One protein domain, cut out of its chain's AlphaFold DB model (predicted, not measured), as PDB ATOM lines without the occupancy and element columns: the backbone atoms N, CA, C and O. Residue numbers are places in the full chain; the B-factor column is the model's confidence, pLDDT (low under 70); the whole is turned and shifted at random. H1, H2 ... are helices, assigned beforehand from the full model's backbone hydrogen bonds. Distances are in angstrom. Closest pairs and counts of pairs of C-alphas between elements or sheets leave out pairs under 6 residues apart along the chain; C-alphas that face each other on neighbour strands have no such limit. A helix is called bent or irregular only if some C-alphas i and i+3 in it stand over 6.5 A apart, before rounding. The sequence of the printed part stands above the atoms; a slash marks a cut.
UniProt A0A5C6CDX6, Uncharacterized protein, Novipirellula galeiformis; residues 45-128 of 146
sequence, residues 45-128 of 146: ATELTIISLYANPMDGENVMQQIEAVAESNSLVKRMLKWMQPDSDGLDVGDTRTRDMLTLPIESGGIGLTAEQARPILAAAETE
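Overview. This is residues 45 to 128 of the 146 residues of an uncharacterized protein of Novipirellula galeiformis (UniProt A0A5C6CDX6). The long helix H2 makes one slab with H1 and H3, which fold back along its first and its later part on the same side of it, nearly end to end. The hairpin of H4 and H5 makes a second group over one face of this slab, with H5 crossing H1 and H2 and H4 over the H3 part. The printed part has 84 residues with five named helices, H1 to H5 along the chain, and no named strand; the class is all helix. It is compact, with a radius of gyration of the C-alphas of 11.7 A, and a rounded outline spanning 33 by 28 by 25 A.

Arrangement. H1, residues 47 to 52, touches H2, residues 57 to 73, with residues 57 to 64 of H2 alone. Their closest C-alphas are those of Ile 51 and Gly 60, 4.1 A apart. They form a helical hairpin, at a shallow tilt of 29 degrees, opposite ways. H3, residues 75 to 84, forms another helical hairpin with H2, touching residues 67 to 72 of H2 alone, at a steep tilt of 39 degrees, opposite ways; the closest C-alphas are those of Ala 71 and Lys 78, 4.3 A apart. H1 and H3 are close but not clearly touching, the closest C-alphas being those of Glu 47 and Met 84, 5.3 A apart; their steep tilt of 67 degrees is only just short of about perpendicular. H4, residues 96 to 103, is near H3. H4 touches H5, residues 115 to 124, in a third helical hairpin at a shallow tilt of 31 degrees, opposite ways; the closest C-alphas are those of Leu 102 and Ala 118, 6.5 A apart. H5 is close to but not clearly touching H1, about perpendicular at 82 degrees, with the closest C-alphas, those of Ile 50 and Ile 121, 6.7 A apart. H5 is also close to but not clearly touching H2, about perpendicular at 77 degrees, with the closest C-alphas, those of Val 63 and Gln 117, 7.0 A apart. H4 is apart from H1 and H2, and H3 is apart from H5. Helix packing is mostly aligned, only just: of the 3 pairs that touch, 2 are at a shallow tilt. Every O i to N i+4 pair is within hydrogen-bond range in H1, against 12 of 13 in H2, 5 of 6 in H3, 3 of 4 in H4 and 4 of 6 in H5.

Along the chain. H1 begins at C-alpha 47, (-2.931, -43.375, 22.189). H2 is 25.4 A from first to last C-alpha and ends at C-alpha 73, (-12.529, -27.223, 18.321). H3 is 14.6 A long, H4 11.6 A and H5 14.2 A. H5 is irregular, with C-alphas 117 and 120 7.0 A apart, and ends at C-alpha 124, (-1.292, -50.660, 10.896).

Size, cuts and confidence. The two C-alphas farthest apart are those of Ser 73 and Glu 128, 36.9 A. The printed part, residues 45 to 128, has no cut. The links H1 to H2 and H2 to H3 are tight; those from H3 to H4 and from H4 to H5 are long, with 11 residues each. The mean pLDDT of the printed part is 94.5, and no printed residue is under 70.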
ATOM      1  N   ALA A  45      -6.767 -49.086  17.961       94.38
ATOM      2  CA  ALA A  45      -5.612 -48.323  18.402       94.38
ATOM      3  C   ALA A  45      -5.974 -47.406  19.577       94.38
ATOM      4  O   ALA A  45      -6.951 -46.652  19.529       94.38
ATOM      5  N   THR A  46      -5.163 -47.466  20.629       95.38
ATOM      6  CA  THR A  46      -5.140 -46.475  21.711       95.38
ATOM      7  C   THR A  46      -4.077 -45.418  21.423       95.38
ATOM      8  O   THR A  46      -3.299 -45.553  20.478       95.38
ATOM      9  N   GLU A  47      -4.003 -44.378  22.245       93.94
ATOM     10  CA  GLU A  47      -2.931 -43.375  22.189       93.94
ATOM     11  C   GLU A  47      -1.536 -44.021  22.195       93.94
ATOM     12  O   GLU A  47      -0.718 -43.761  21.313       93.94
ATOM     13  N   LEU A  48      -1.301 -44.956  23.121       92.94
ATOM     14  CA  LEU A  48      -0.031 -45.673  23.206       92.94
ATOM     15  C   LEU A  48       0.236 -46.507  21.946       92.94
ATOM     16  O   LEU A  48       1.373 -46.563  21.475       92.94
ATOM     17  N   THR A  49      -0.805 -47.132  21.379       93.81
ATOM     18  CA  THR A  49      -0.679 -47.832  20.098       93.81
ATOM     19  C   THR A  49      -0.226 -46.865  19.015       93.81
ATOM     20  O   THR A  49       0.763 -47.162  18.355       93.81
ATOM     21  N   ILE A  50      -0.877 -45.706  18.867       94.75
ATOM     22  CA  ILE A  50      -0.518 -44.714  17.847       94.75
ATOM     23  C   ILE A  50       0.933 -44.270  17.998       94.75
ATOM     24  O   ILE A  50       1.675 -44.367  17.026       94.75
ATOM     25  N   ILE A  51       1.372 -43.876  19.197       95.81
ATOM     26  CA  ILE A  51       2.760 -43.443  19.430       95.81
ATOM     27  C   ILE A  51       3.750 -44.552  19.042       95.81
ATOM     28  O   ILE A  51       4.761 -44.284  18.392       95.81
ATOM     29  N   SER A  52       3.436 -45.812  19.365       95.94
ATOM     30  CA  SER A  52       4.301 -46.961  19.068       95.94
ATOM     31  C   SER A  52       4.432 -47.311  17.578       95.94
ATOM     32  O   SER A  52       5.347 -48.047  17.211       95.94
ATOM     33  N   LEU A  53       3.554 -46.791  16.708       96.31
ATOM     34  CA  LEU A  53       3.632 -47.013  15.255       96.31
ATOM     35  C   LEU A  53       4.761 -46.219  14.588       96.31
ATOM     36  O   LEU A  53       5.120 -46.500  13.442       96.31
ATOM     37  N   TYR A  54       5.318 -45.226  15.280       97.00
ATOM     38  CA  TYR A  54       6.356 -44.354  14.746       97.00
ATOM     39  C   TYR A  54       7.731 -44.821  15.215       97.00
ATOM     40  O   TYR A  54       7.952 -45.102  16.391       97.00
ATOM     41  N   ALA A  55       8.691 -44.869  14.286       94.56
ATOM     42  CA  ALA A  55      10.071 -45.245  14.601       94.56
ATOM     43  C   ALA A  55      10.720 -44.270  15.599       94.56
ATOM     44  O   ALA A  55      11.509 -44.679  16.449       94.56
ATOM     45  N   ASN A  56      10.375 -42.987  15.491       95.00
ATOM     46  CA  ASN A  56      10.704 -41.964  16.468       95.00
ATOM     47  C   ASN A  56       9.448 -41.646  17.297       95.00
ATOM     48  O   ASN A  56       8.491 -41.105  16.741       95.00
ATOM     49  N   PRO A  57       9.443 -41.919  18.615       93.62
ATOM     50  CA  PRO A  57       8.293 -41.638  19.475       93.62
ATOM     51  C   PRO A  57       7.847 -40.173  19.460       93.62
ATOM     52  O   PRO A  57       6.663 -39.901  19.629       93.62
ATOM     53  N   MET A  58       8.764 -39.230  19.207       95.88
ATOM     54  CA  MET A  58       8.422 -37.808  19.099       95.88
ATOM     55  C   MET A  58       7.492 -37.516  17.918       95.88
ATOM     56  O   MET A  58       6.660 -36.622  18.010       95.88
ATOM     57  N   ASP A  59       7.603 -38.265  16.819       96.94
ATOM     58  CA  ASP A  59       6.724 -38.073  15.663       96.94
ATOM     59  C   ASP A  59       5.303 -38.558  15.982       96.94
ATOM     60  O   ASP A  59       4.331 -37.899  15.616       96.94
ATOM     61  N   GLY A  60       5.188 -39.665  16.723       96.19
ATOM     62  CA  GLY A  60       3.906 -40.167  17.219       96.19
ATOM     63  C   GLY A  60       3.257 -39.221  18.226       96.19
ATOM     64  O   GLY A  60       2.066 -38.938  18.121       96.19
ATOM     65  N   GLU A  61       4.048 -38.668  19.146       96.81
ATOM     66  CA  GLU A  61       3.602 -37.644  20.094       96.81
ATOM     67  C   GLU A  61       3.110 -36.379  19.376       96.81
ATOM     68  O   GLU A  61       2.028 -35.885  19.668       96.81
ATOM     69  N   ASN A  62       3.842 -35.888  18.370       97.06
ATOM     70  CA  ASN A  62       3.415 -34.730  17.576       97.06
ATOM     71  C   ASN A  62       2.068 -34.975  16.874       97.06
ATOM     72  O   ASN A  62       1.239 -34.070  16.778       97.06
ATOM     73  N   VAL A  63       1.835 -36.199  16.386       97.06
ATOM     74  CA  VAL A  63       0.545 -36.588  15.801       97.06
ATOM     75  C   VAL A  63      -0.555 -36.597  16.861       97.06
ATOM     76  O   VAL A  63      -1.631 -36.055  16.606       97.06
ATOM     77  N   MET A  64      -0.297 -37.142  18.052       96.69
ATOM     78  CA  MET A  64      -1.261 -37.110  19.155       96.69
ATOM     79  C   MET A  64      -1.595 -35.679  19.585       96.69
ATOM     80  O   MET A  64      -2.774 -35.337  19.654       96.69
ATOM     81  N   GLN A  65      -0.595 -34.809  19.741       96.81
ATOM     82  CA  GLN A  65      -0.798 -33.391  20.056       96.81
ATOM     83  C   GLN A  65      -1.621 -32.668  18.984       96.81
ATOM     84  O   GLN A  65      -2.465 -31.832  19.307       96.81
ATOM     85  N   GLN A  66      -1.434 -32.998  17.702       96.75
ATOM     86  CA  GLN A  66      -2.275 -32.454  16.635       96.75
ATOM     87  C   GLN A  66      -3.734 -32.920  16.769       96.75
ATOM     88  O   GLN A  66      -4.649 -32.106  16.633       96.75
ATOM     89  N   ILE A  67      -3.970 -34.203  17.060       96.19
ATOM     90  CA  ILE A  67      -5.324 -34.737  17.283       96.19
ATOM     91  C   ILE A  67      -5.981 -34.040  18.486       96.19
ATOM     92  O   ILE A  67      -7.148 -33.645  18.403       96.19
ATOM     93  N   GLU A  68      -5.240 -33.846  19.577       96.62
ATOM     94  CA  GLU A  68      -5.688 -33.120  20.770       96.62
ATOM     95  C   GLU A  68      -6.047 -31.666  20.470       96.62
ATOM     96  O   GLU A  68      -7.154 -31.236  20.797       96.62
ATOM     97  N   ALA A  69      -5.176 -30.940  19.768       96.94
ATOM     98  CA  ALA A  69      -5.430 -29.558  19.373       96.94
ATOM     99  C   ALA A  69      -6.698 -29.436  18.511       96.94
ATOM    100  O   ALA A  69      -7.530 -28.549  18.718       96.94
ATOM    101  N   VAL A  70      -6.909 -30.357  17.566       96.69
ATOM    102  CA  VAL A  70      -8.130 -30.372  16.749       96.69
ATOM    103  C   VAL A  70      -9.360 -30.712  17.598       96.69
ATOM    104  O   VAL A  70     -10.424 -30.116  17.411       96.69
ATOM    105  N   ALA A  71      -9.244 -31.617  18.571       96.50
ATOM    106  CA  ALA A  71     -10.340 -31.979  19.467       96.50
ATOM    107  C   ALA A  71     -10.842 -30.823  20.348       96.50
ATOM    108  O   ALA A  71     -11.992 -30.857  20.800       96.50
ATOM    109  N   GLU A  72     -10.031 -29.789  20.584       96.44
ATOM    110  CA  GLU A  72     -10.480 -28.586  21.293       96.44
ATOM    111  C   GLU A  72     -11.596 -27.851  20.537       96.44
ATOM    112  O   GLU A  72     -12.497 -27.282  21.160       96.44
ATOM    113  N   SER A  73     -11.580 -27.916  19.202       94.06
ATOM    114  CA  SER A  73     -12.529 -27.223  18.321       94.06
ATOM    115  C   SER A  73     -13.504 -28.157  17.591       94.06
ATOM    116  O   SER A  73     -14.569 -27.716  17.158       94.06
ATOM    117  N   ASN A  74     -13.202 -29.457  17.502       94.75
ATOM    118  CA  ASN A  74     -14.013 -30.450  16.802       94.75
ATOM    119  C   ASN A  74     -14.568 -31.516  17.763       94.75
ATOM    120  O   ASN A  74     -13.864 -32.412  18.235       94.75
ATOM    121  N   SER A  75     -15.881 -31.461  18.012       94.31
ATOM    122  CA  SER A  75     -16.562 -32.383  18.935       94.31
ATOM    123  C   SER A  75     -16.513 -33.860  18.515       94.31
ATOM    124  O   SER A  75     -16.592 -34.737  19.381       94.31
ATOM    125  N   LEU A  76     -16.362 -34.146  17.217       92.19
ATOM    126  CA  LEU A  76     -16.236 -35.507  16.698       92.19
ATOM    127  C   LEU A  76     -14.850 -36.073  17.018       92.19
ATOM    128  O   LEU A  76     -14.760 -37.144  17.616       92.19
ATOM    129  N   VAL A  77     -13.789 -35.313  16.734       94.12
ATOM    130  CA  VAL A  77     -12.405 -35.688  17.079       94.12
ATOM    131  C   VAL A  77     -12.249 -35.814  18.598       94.12
ATOM    132  O   VAL A  77     -11.678 -36.784  19.092       94.12
ATOM    133  N   LYS A  78     -12.892 -34.930  19.372       95.19
ATOM    134  CA  LYS A  78     -12.966 -35.054  20.836       95.19
ATOM    135  C   LYS A  78     -13.610 -36.355  21.306       95.19
ATOM    136  O   LYS A  78     -13.230 -36.890  22.345       95.19
ATOM    137  N   ARG A  79     -14.613 -36.863  20.587       91.75
ATOM    138  CA  ARG A  79     -15.230 -38.158  20.900       91.75
ATOM    139  C   ARG A  79     -14.314 -39.319  20.513       91.75
ATOM    140  O   ARG A  79     -14.249 -40.270  21.282       91.75
ATOM    141  N   MET A  80     -13.578 -39.213  19.409       92.19
ATOM    142  CA  MET A  80     -12.579 -40.214  19.018       92.19
ATOM    143  C   MET A  80     -11.458 -40.341  20.049       92.19
ATOM    144  O   MET A  80     -11.142 -41.457  20.443       92.19
ATOM    145  N   LEU A  81     -10.930 -39.226  20.567       93.12
ATOM    146  CA  LEU A  81      -9.904 -39.261  21.616       93.12
ATOM    147  C   LEU A  81     -10.354 -40.018  22.864       93.12
ATOM    148  O   LEU A  81      -9.561 -40.739  23.460       93.12
ATOM    149  N   LYS A  82     -11.636 -39.920  23.239       93.00
ATOM    150  CA  LYS A  82     -12.179 -40.710  24.357       93.00
ATOM    151  C   LYS A  82     -12.085 -42.210  24.101       93.00
ATOM    152  O   LYS A  82     -11.890 -42.959  25.049       93.00
ATOM    153  N   TRP A  83     -12.215 -42.641  22.846       91.94
ATOM    154  CA  TRP A  83     -12.061 -44.046  22.480       91.94
ATOM    155  C   TRP A  83     -10.603 -44.509  22.446       91.94
ATOM    156  O   TRP A  83     -10.357 -45.710  22.476       91.94
ATOM    157  N   MET A  84      -9.644 -43.585  22.409       92.62
ATOM    158  CA  MET A  84      -8.211 -43.888  22.403       92.62
ATOM    159  C   MET A  84      -7.591 -43.933  23.805       92.62
ATOM    160  O   MET A  84      -6.424 -44.298  23.934       92.62
ATOM    161  N   GLN A  85      -8.352 -43.568  24.841       91.44
ATOM    162  CA  GLN A  85      -7.897 -43.600  26.230       91.44
ATOM    163  C   GLN A  85      -7.587 -45.037  26.697       91.44
ATOM    164  O   GLN A  85      -8.185 -45.978  26.173       91.44
ATOM    165  N   PRO A  86      -6.709 -45.224  27.702       82.12
ATOM    166  CA  PRO A  86      -6.268 -46.551  28.150       82.12
ATOM    167  C   PRO A  86      -7.392 -47.511  28.567       82.12
ATOM    168  O   PRO A  86      -7.263 -48.715  28.374       82.12
ATOM    169  N   ASP A  87      -8.493 -46.980  29.103       86.69
ATOM    170  CA  ASP A  87      -9.635 -47.767  29.593       86.69
ATOM    171  C   ASP A  87     -10.716 -48.017  28.519       86.69
ATOM    172  O   ASP A  87     -11.826 -48.449  28.832       86.69
ATOM    173  N   SER A  88     -10.424 -47.704  27.256       90.19
ATOM    174  CA  SER A  88     -11.328 -47.883  26.117       90.19
ATOM    175  C   SER A  88     -10.875 -49.031  25.208       90.19
ATOM    176  O   SER A  88      -9.697 -49.367  25.146       90.19
ATOM    177  N   ASP A  89     -11.807 -49.571  24.419       88.62
ATOM    178  CA  ASP A  89     -11.561 -50.626  23.422       88.62
ATOM    179  C   ASP A  89     -10.679 -50.179  22.239       88.62
ATOM    180  O   ASP A  89     -10.337 -50.988  21.377       88.62
ATOM    181  N   GLY A  90     -10.314 -48.897  22.168       93.12
ATOM    182  CA  GLY A  90      -9.540 -48.313  21.079       93.12
ATOM    183  C   GLY A  90     -10.395 -47.793  19.919       93.12
ATOM    184  O   GLY A  90     -11.523 -48.229  19.652       93.12
ATOM    185  N   LEU A  91      -9.823 -46.847  19.180       94.50
ATOM    186  CA  LEU A  91     -10.375 -46.360  17.924       94.50
ATOM    187  C   LEU A  91     -10.057 -47.363  16.809       94.50
ATOM    188  O   LEU A  91      -8.907 -47.766  16.661       94.50
ATOM    189  N   ASP A  92     -11.052 -47.758  16.010       95.31
ATOM    190  CA  ASP A  92     -10.799 -48.600  14.836       95.31
ATOM    191  C   ASP A  92     -10.202 -47.767  13.697       95.31
ATOM    192  O   ASP A  92     -10.910 -46.994  13.048       95.31
ATOM    193  N   VAL A  93      -8.903 -47.939  13.456       95.00
ATOM    194  CA  VAL A  93      -8.166 -47.292  12.356       95.00
ATOM    195  C   VAL A  93      -8.275 -48.066  11.034       95.00
ATOM    196  O   VAL A  93      -7.746 -47.635  10.006       95.00
ATOM    197  N   GLY A  94      -8.978 -49.202  11.043       94.25
ATOM    198  CA  GLY A  94      -9.414 -49.920   9.851       94.25
ATOM    199  C   GLY A  94     -10.736 -49.412   9.271       94.25
ATOM    200  O   GLY A  94     -10.985 -49.599   8.080       94.25
ATOM    201  N   ASP A  95     -11.564 -48.731  10.067       94.50
ATOM    202  CA  ASP A  95     -12.827 -48.158   9.596       94.50
ATOM    203  C   ASP A  95     -12.584 -47.040   8.569       94.50
ATOM    204  O   ASP A  95     -11.783 -46.127   8.786       94.50
ATOM    205  N   THR A  96     -13.303 -47.086   7.443       92.50
ATOM    206  CA  THR A  96     -13.126 -46.128   6.342       92.50
ATOM    207  C   THR A  96     -13.350 -44.685   6.788       92.50
ATOM    208  O   THR A  96     -12.592 -43.808   6.390       92.50
ATOM    209  N   ARG A  97     -14.330 -44.421   7.662       92.25
ATOM    210  CA  ARG A  97     -14.625 -43.052   8.111       92.25
ATOM    211  C   ARG A  97     -13.538 -42.539   9.041       92.25
ATOM    212  O   ARG A  97     -13.151 -41.381   8.923       92.25
ATOM    213  N   THR A  98     -13.024 -43.390   9.933       93.25
ATOM    214  CA  THR A  98     -11.852 -43.047  10.748       93.25
ATOM    215  C   THR A  98     -10.664 -42.693   9.858       93.25
ATOM    216  O   THR A  98     -10.028 -41.664  10.070       93.25
ATOM    217  N   ARG A  99     -10.379 -43.516   8.842       94.12
ATOM    218  CA  ARG A  99      -9.253 -43.304   7.918       94.12
ATOM    219  C   ARG A  99      -9.390 -42.002   7.135       94.12
ATOM    220  O   ARG A  99      -8.427 -41.241   7.081       94.12
ATOM    221  N   ASP A 100     -10.577 -41.722   6.603       93.06
ATOM    222  CA  ASP A 100     -10.860 -40.476   5.886       93.06
ATOM    223  C   ASP A 100     -10.679 -39.261   6.806       93.06
ATOM    224  O   ASP A 100     -10.083 -38.259   6.415       93.06
ATOM    225  N   MET A 101     -11.123 -39.358   8.063       94.31
ATOM    226  CA  MET A 101     -10.968 -38.283   9.041       94.31
ATOM    227  C   MET A 101      -9.511 -37.929   9.355       94.31
ATOM    228  O   MET A 101      -9.244 -36.766   9.663       94.31
ATOM    229  N   LEU A 102      -8.578 -38.887   9.297       95.31
ATOM    230  CA  LEU A 102      -7.167 -38.635   9.609       95.31
ATOM    231  C   LEU A 102      -6.554 -37.597   8.661       95.31
ATOM    232  O   LEU A 102      -5.853 -36.697   9.115       95.31
ATOM    233  N   THR A 103      -6.830 -37.702   7.360       94.69
ATOM    234  CA  THR A 103      -6.213 -36.858   6.322       94.69
ATOM    235  C   THR A 103      -7.121 -35.738   5.821       94.69
ATOM    236  O   THR A 103      -6.636 -34.801   5.187       94.69
ATOM    237  N   LEU A 104      -8.426 -35.798   6.109       96.00
ATOM    238  CA  LEU A 104      -9.362 -34.734   5.761       96.00
ATOM    239  C   LEU A 104      -8.916 -33.403   6.406       96.00
ATOM    240  O   LEU A 104      -8.576 -33.398   7.593       96.00
ATOM    241  N   PRO A 105      -8.926 -32.275   5.668       95.44
ATOM    242  CA  PRO A 105      -8.514 -30.987   6.218       95.44
ATOM    243  C   PRO A 105      -9.330 -30.577   7.447       95.44
ATOM    244  O   PRO A 105     -10.518 -30.903   7.563       95.44
ATOM    245  N   ILE A 106      -8.704 -29.819   8.350       94.81
ATOM    246  CA  ILE A 106      -9.321 -29.381   9.612       94.81
ATOM    247  C   ILE A 106     -10.581 -28.553   9.329       94.81
ATOM    248  O   ILE A 106     -11.621 -28.771   9.950       94.81
ATOM    249  N   GLU A 107     -10.538 -27.667   8.332       93.19
ATOM    250  CA  GLU A 107     -11.677 -26.846   7.910       93.19
ATOM    251  C   GLU A 107     -12.860 -27.662   7.366       93.19
ATOM    252  O   GLU A 107     -13.994 -27.187   7.371       93.19
ATOM    253  N   SER A 108     -12.607 -28.896   6.926       93.25
ATOM    254  CA  SER A 108     -13.627 -29.840   6.455       93.25
ATOM    255  C   SER A 108     -14.097 -30.796   7.559       93.25
ATOM    256  O   SER A 108     -14.900 -31.689   7.297       93.25
ATOM    257  N   GLY A 109     -13.626 -30.614   8.798       89.50
ATOM    258  CA  GLY A 109     -14.011 -31.420   9.957       89.50
ATOM    259  C   GLY A 109     -13.135 -32.649  10.213       89.50
ATOM    260  O   GLY A 109     -13.528 -33.494  11.021       89.50
ATOM    261  N   GLY A 110     -11.976 -32.759   9.558       94.06
ATOM    262  CA  GLY A 110     -10.984 -33.806   9.813       94.06
ATOM    263  C   GLY A 110      -9.895 -33.399  10.806       94.06
ATOM    264  O   GLY A 110     -10.023 -32.403  11.517       94.06
ATOM    265  N   ILE A 111      -8.823 -34.193  10.853       96.12
ATOM    266  CA  ILE A 111      -7.635 -33.981  11.702       96.12
ATOM    267  C   ILE A 111      -6.521 -33.242  10.933       96.12
ATOM    268  O   ILE A 111      -5.682 -32.571  11.536       96.12
ATOM    269  N   GLY A 112      -6.525 -33.319   9.599       95.88
ATOM    270  CA  GLY A 112      -5.556 -32.641   8.739       95.88
ATOM    271  C   GLY A 112      -4.134 -33.189   8.851       95.88
ATOM    272  O   GLY A 112      -3.179 -32.423   8.713       95.88
ATOM    273  N   LEU A 113      -3.965 -34.486   9.124       96.94
ATOM    274  CA  LEU A 113      -2.653 -35.118   9.020       96.94
ATOM    275  C   LEU A 113      -2.206 -35.119   7.558       96.94
ATOM    276  O   LEU A 113      -2.976 -35.427   6.644       96.94
ATOM    277  N   THR A 114      -0.927 -34.841   7.332       96.62
ATOM    278  CA  THR A 114      -0.315 -35.093   6.026       96.62
ATOM    279  C   THR A 114      -0.331 -36.591   5.717       96.62
ATOM    280  O   THR A 114      -0.382 -37.436   6.615       96.62
ATOM    281  N   ALA A 115      -0.224 -36.943   4.434       94.12
ATOM    282  CA  ALA A 115      -0.130 -38.343   4.019       94.12
ATOM    283  C   ALA A 115       1.028 -39.081   4.718       94.12
ATOM    284  O   ALA A 115       0.903 -40.254   5.057       94.12
ATOM    285  N   GLU A 116       2.138 -38.386   4.977       94.88
ATOM    286  CA  GLU A 116       3.314 -38.953   5.633       94.88
ATOM    287  C   GLU A 116       3.080 -39.217   7.126       94.88
ATOM    288  O   GLU A 116       3.438 -40.286   7.620       94.88
ATOM    289  N   GLN A 117       2.401 -38.294   7.818       96.50
ATOM    290  CA  GLN A 117       1.997 -38.460   9.217       96.50
ATOM    291  C   GLN A 117       0.952 -39.564   9.386       96.50
ATOM    292  O   GLN A 117       1.047 -40.347  10.327       96.50
ATOM    293  N   ALA A 118      -0.036 -39.651   8.493       96.31
ATOM    294  CA  ALA A 118      -1.099 -40.651   8.580       96.31
ATOM    295  C   ALA A 118      -0.626 -42.062   8.190       96.31
ATOM    296  O   ALA A 118      -1.202 -43.050   8.647       96.31
ATOM    297  N   ARG A 119       0.423 -42.179   7.361       96.00
ATOM    298  CA  ARG A 119       0.878 -43.454   6.783       96.00
ATOM    299  C   ARG A 119       1.080 -44.573   7.817       96.00
ATOM    300  O   ARG A 119       0.556 -45.652   7.560       96.00
ATOM    301  N   PRO A 120       1.779 -44.386   8.956       96.88
ATOM    302  CA  PRO A 120       1.963 -45.467   9.930       96.88
ATOM    303  C   PRO A 120       0.642 -45.965  10.530       96.88
ATOM    304  O   PRO A 120       0.458 -47.169  10.692       96.88
ATOM    305  N   ILE A 121      -0.301 -45.054  10.784       96.50
ATOM    306  CA  ILE A 121      -1.637 -45.371  11.312       96.50
ATOM    307  C   ILE A 121      -2.440 -46.168  10.286       96.50
ATOM    308  O   ILE A 121      -3.010 -47.210  10.607       96.50
ATOM    309  N   LEU A 122      -2.451 -45.704   9.035       95.38
ATOM    310  CA  LEU A 122      -3.167 -46.369   7.951       95.38
ATOM    311  C   LEU A 122      -2.590 -47.761   7.665       95.38
ATOM    312  O   LEU A 122      -3.356 -48.714   7.509       95.38
ATOM    313  N   ALA A 123      -1.261 -47.886   7.663       95.25
ATOM    314  CA  ALA A 123      -0.555 -49.140   7.424       95.25
ATOM    315  C   ALA A 123      -0.782 -50.174   8.538       95.25
ATOM    316  O   ALA A 123      -0.783 -51.371   8.263       95.25
ATOM    317  N   ALA A 124      -1.023 -49.745   9.782       95.56
ATOM    318  CA  ALA A 124      -1.292 -50.660  10.896       95.56
ATOM    319  C   ALA A 124      -2.546 -51.525  10.672       95.56
ATOM    320  O   ALA A 124      -2.606 -52.670  11.127       95.56
ATOM    321  N   ALA A 125      -3.527 -50.988   9.942       95.44
ATOM    322  CA  ALA A 125      -4.755 -51.686   9.577       95.44
ATOM    323  C   ALA A 125      -4.683 -52.409   8.225       95.44
ATOM    324  O   ALA A 125      -5.656 -53.043   7.818       95.44
ATOM    325  N   GLU A 126      -3.566 -52.317   7.509       95.38
ATOM    326  CA  GLU A 126      -3.400 -52.916   6.190       95.38
ATOM    327  C   GLU A 126      -2.765 -54.302   6.292       95.38
ATOM    328  O   GLU A 126      -1.796 -54.536   7.014       95.38
ATOM    329  N   THR A 127      -3.316 -55.255   5.549       93.56
ATOM    330  CA  THR A 127      -2.779 -56.610   5.461       93.56
ATOM    331  C   THR A 127      -2.792 -57.110   4.023       93.56
ATOM    332  O   THR A 127      -3.427 -56.534   3.138       93.56
ATOM    333  N   GLU A 128      -2.034 -58.170   3.765       92.88
ATOM    334  CA  GLU A 128      -2.040 -58.817   2.459       92.88
ATOM    335  C   GLU A 128      -3.406 -59.446   2.180       92.88
ATOM    336  O   GLU A 128      -3.985 -60.083   3.070       92.88
TER     337      GLU A 128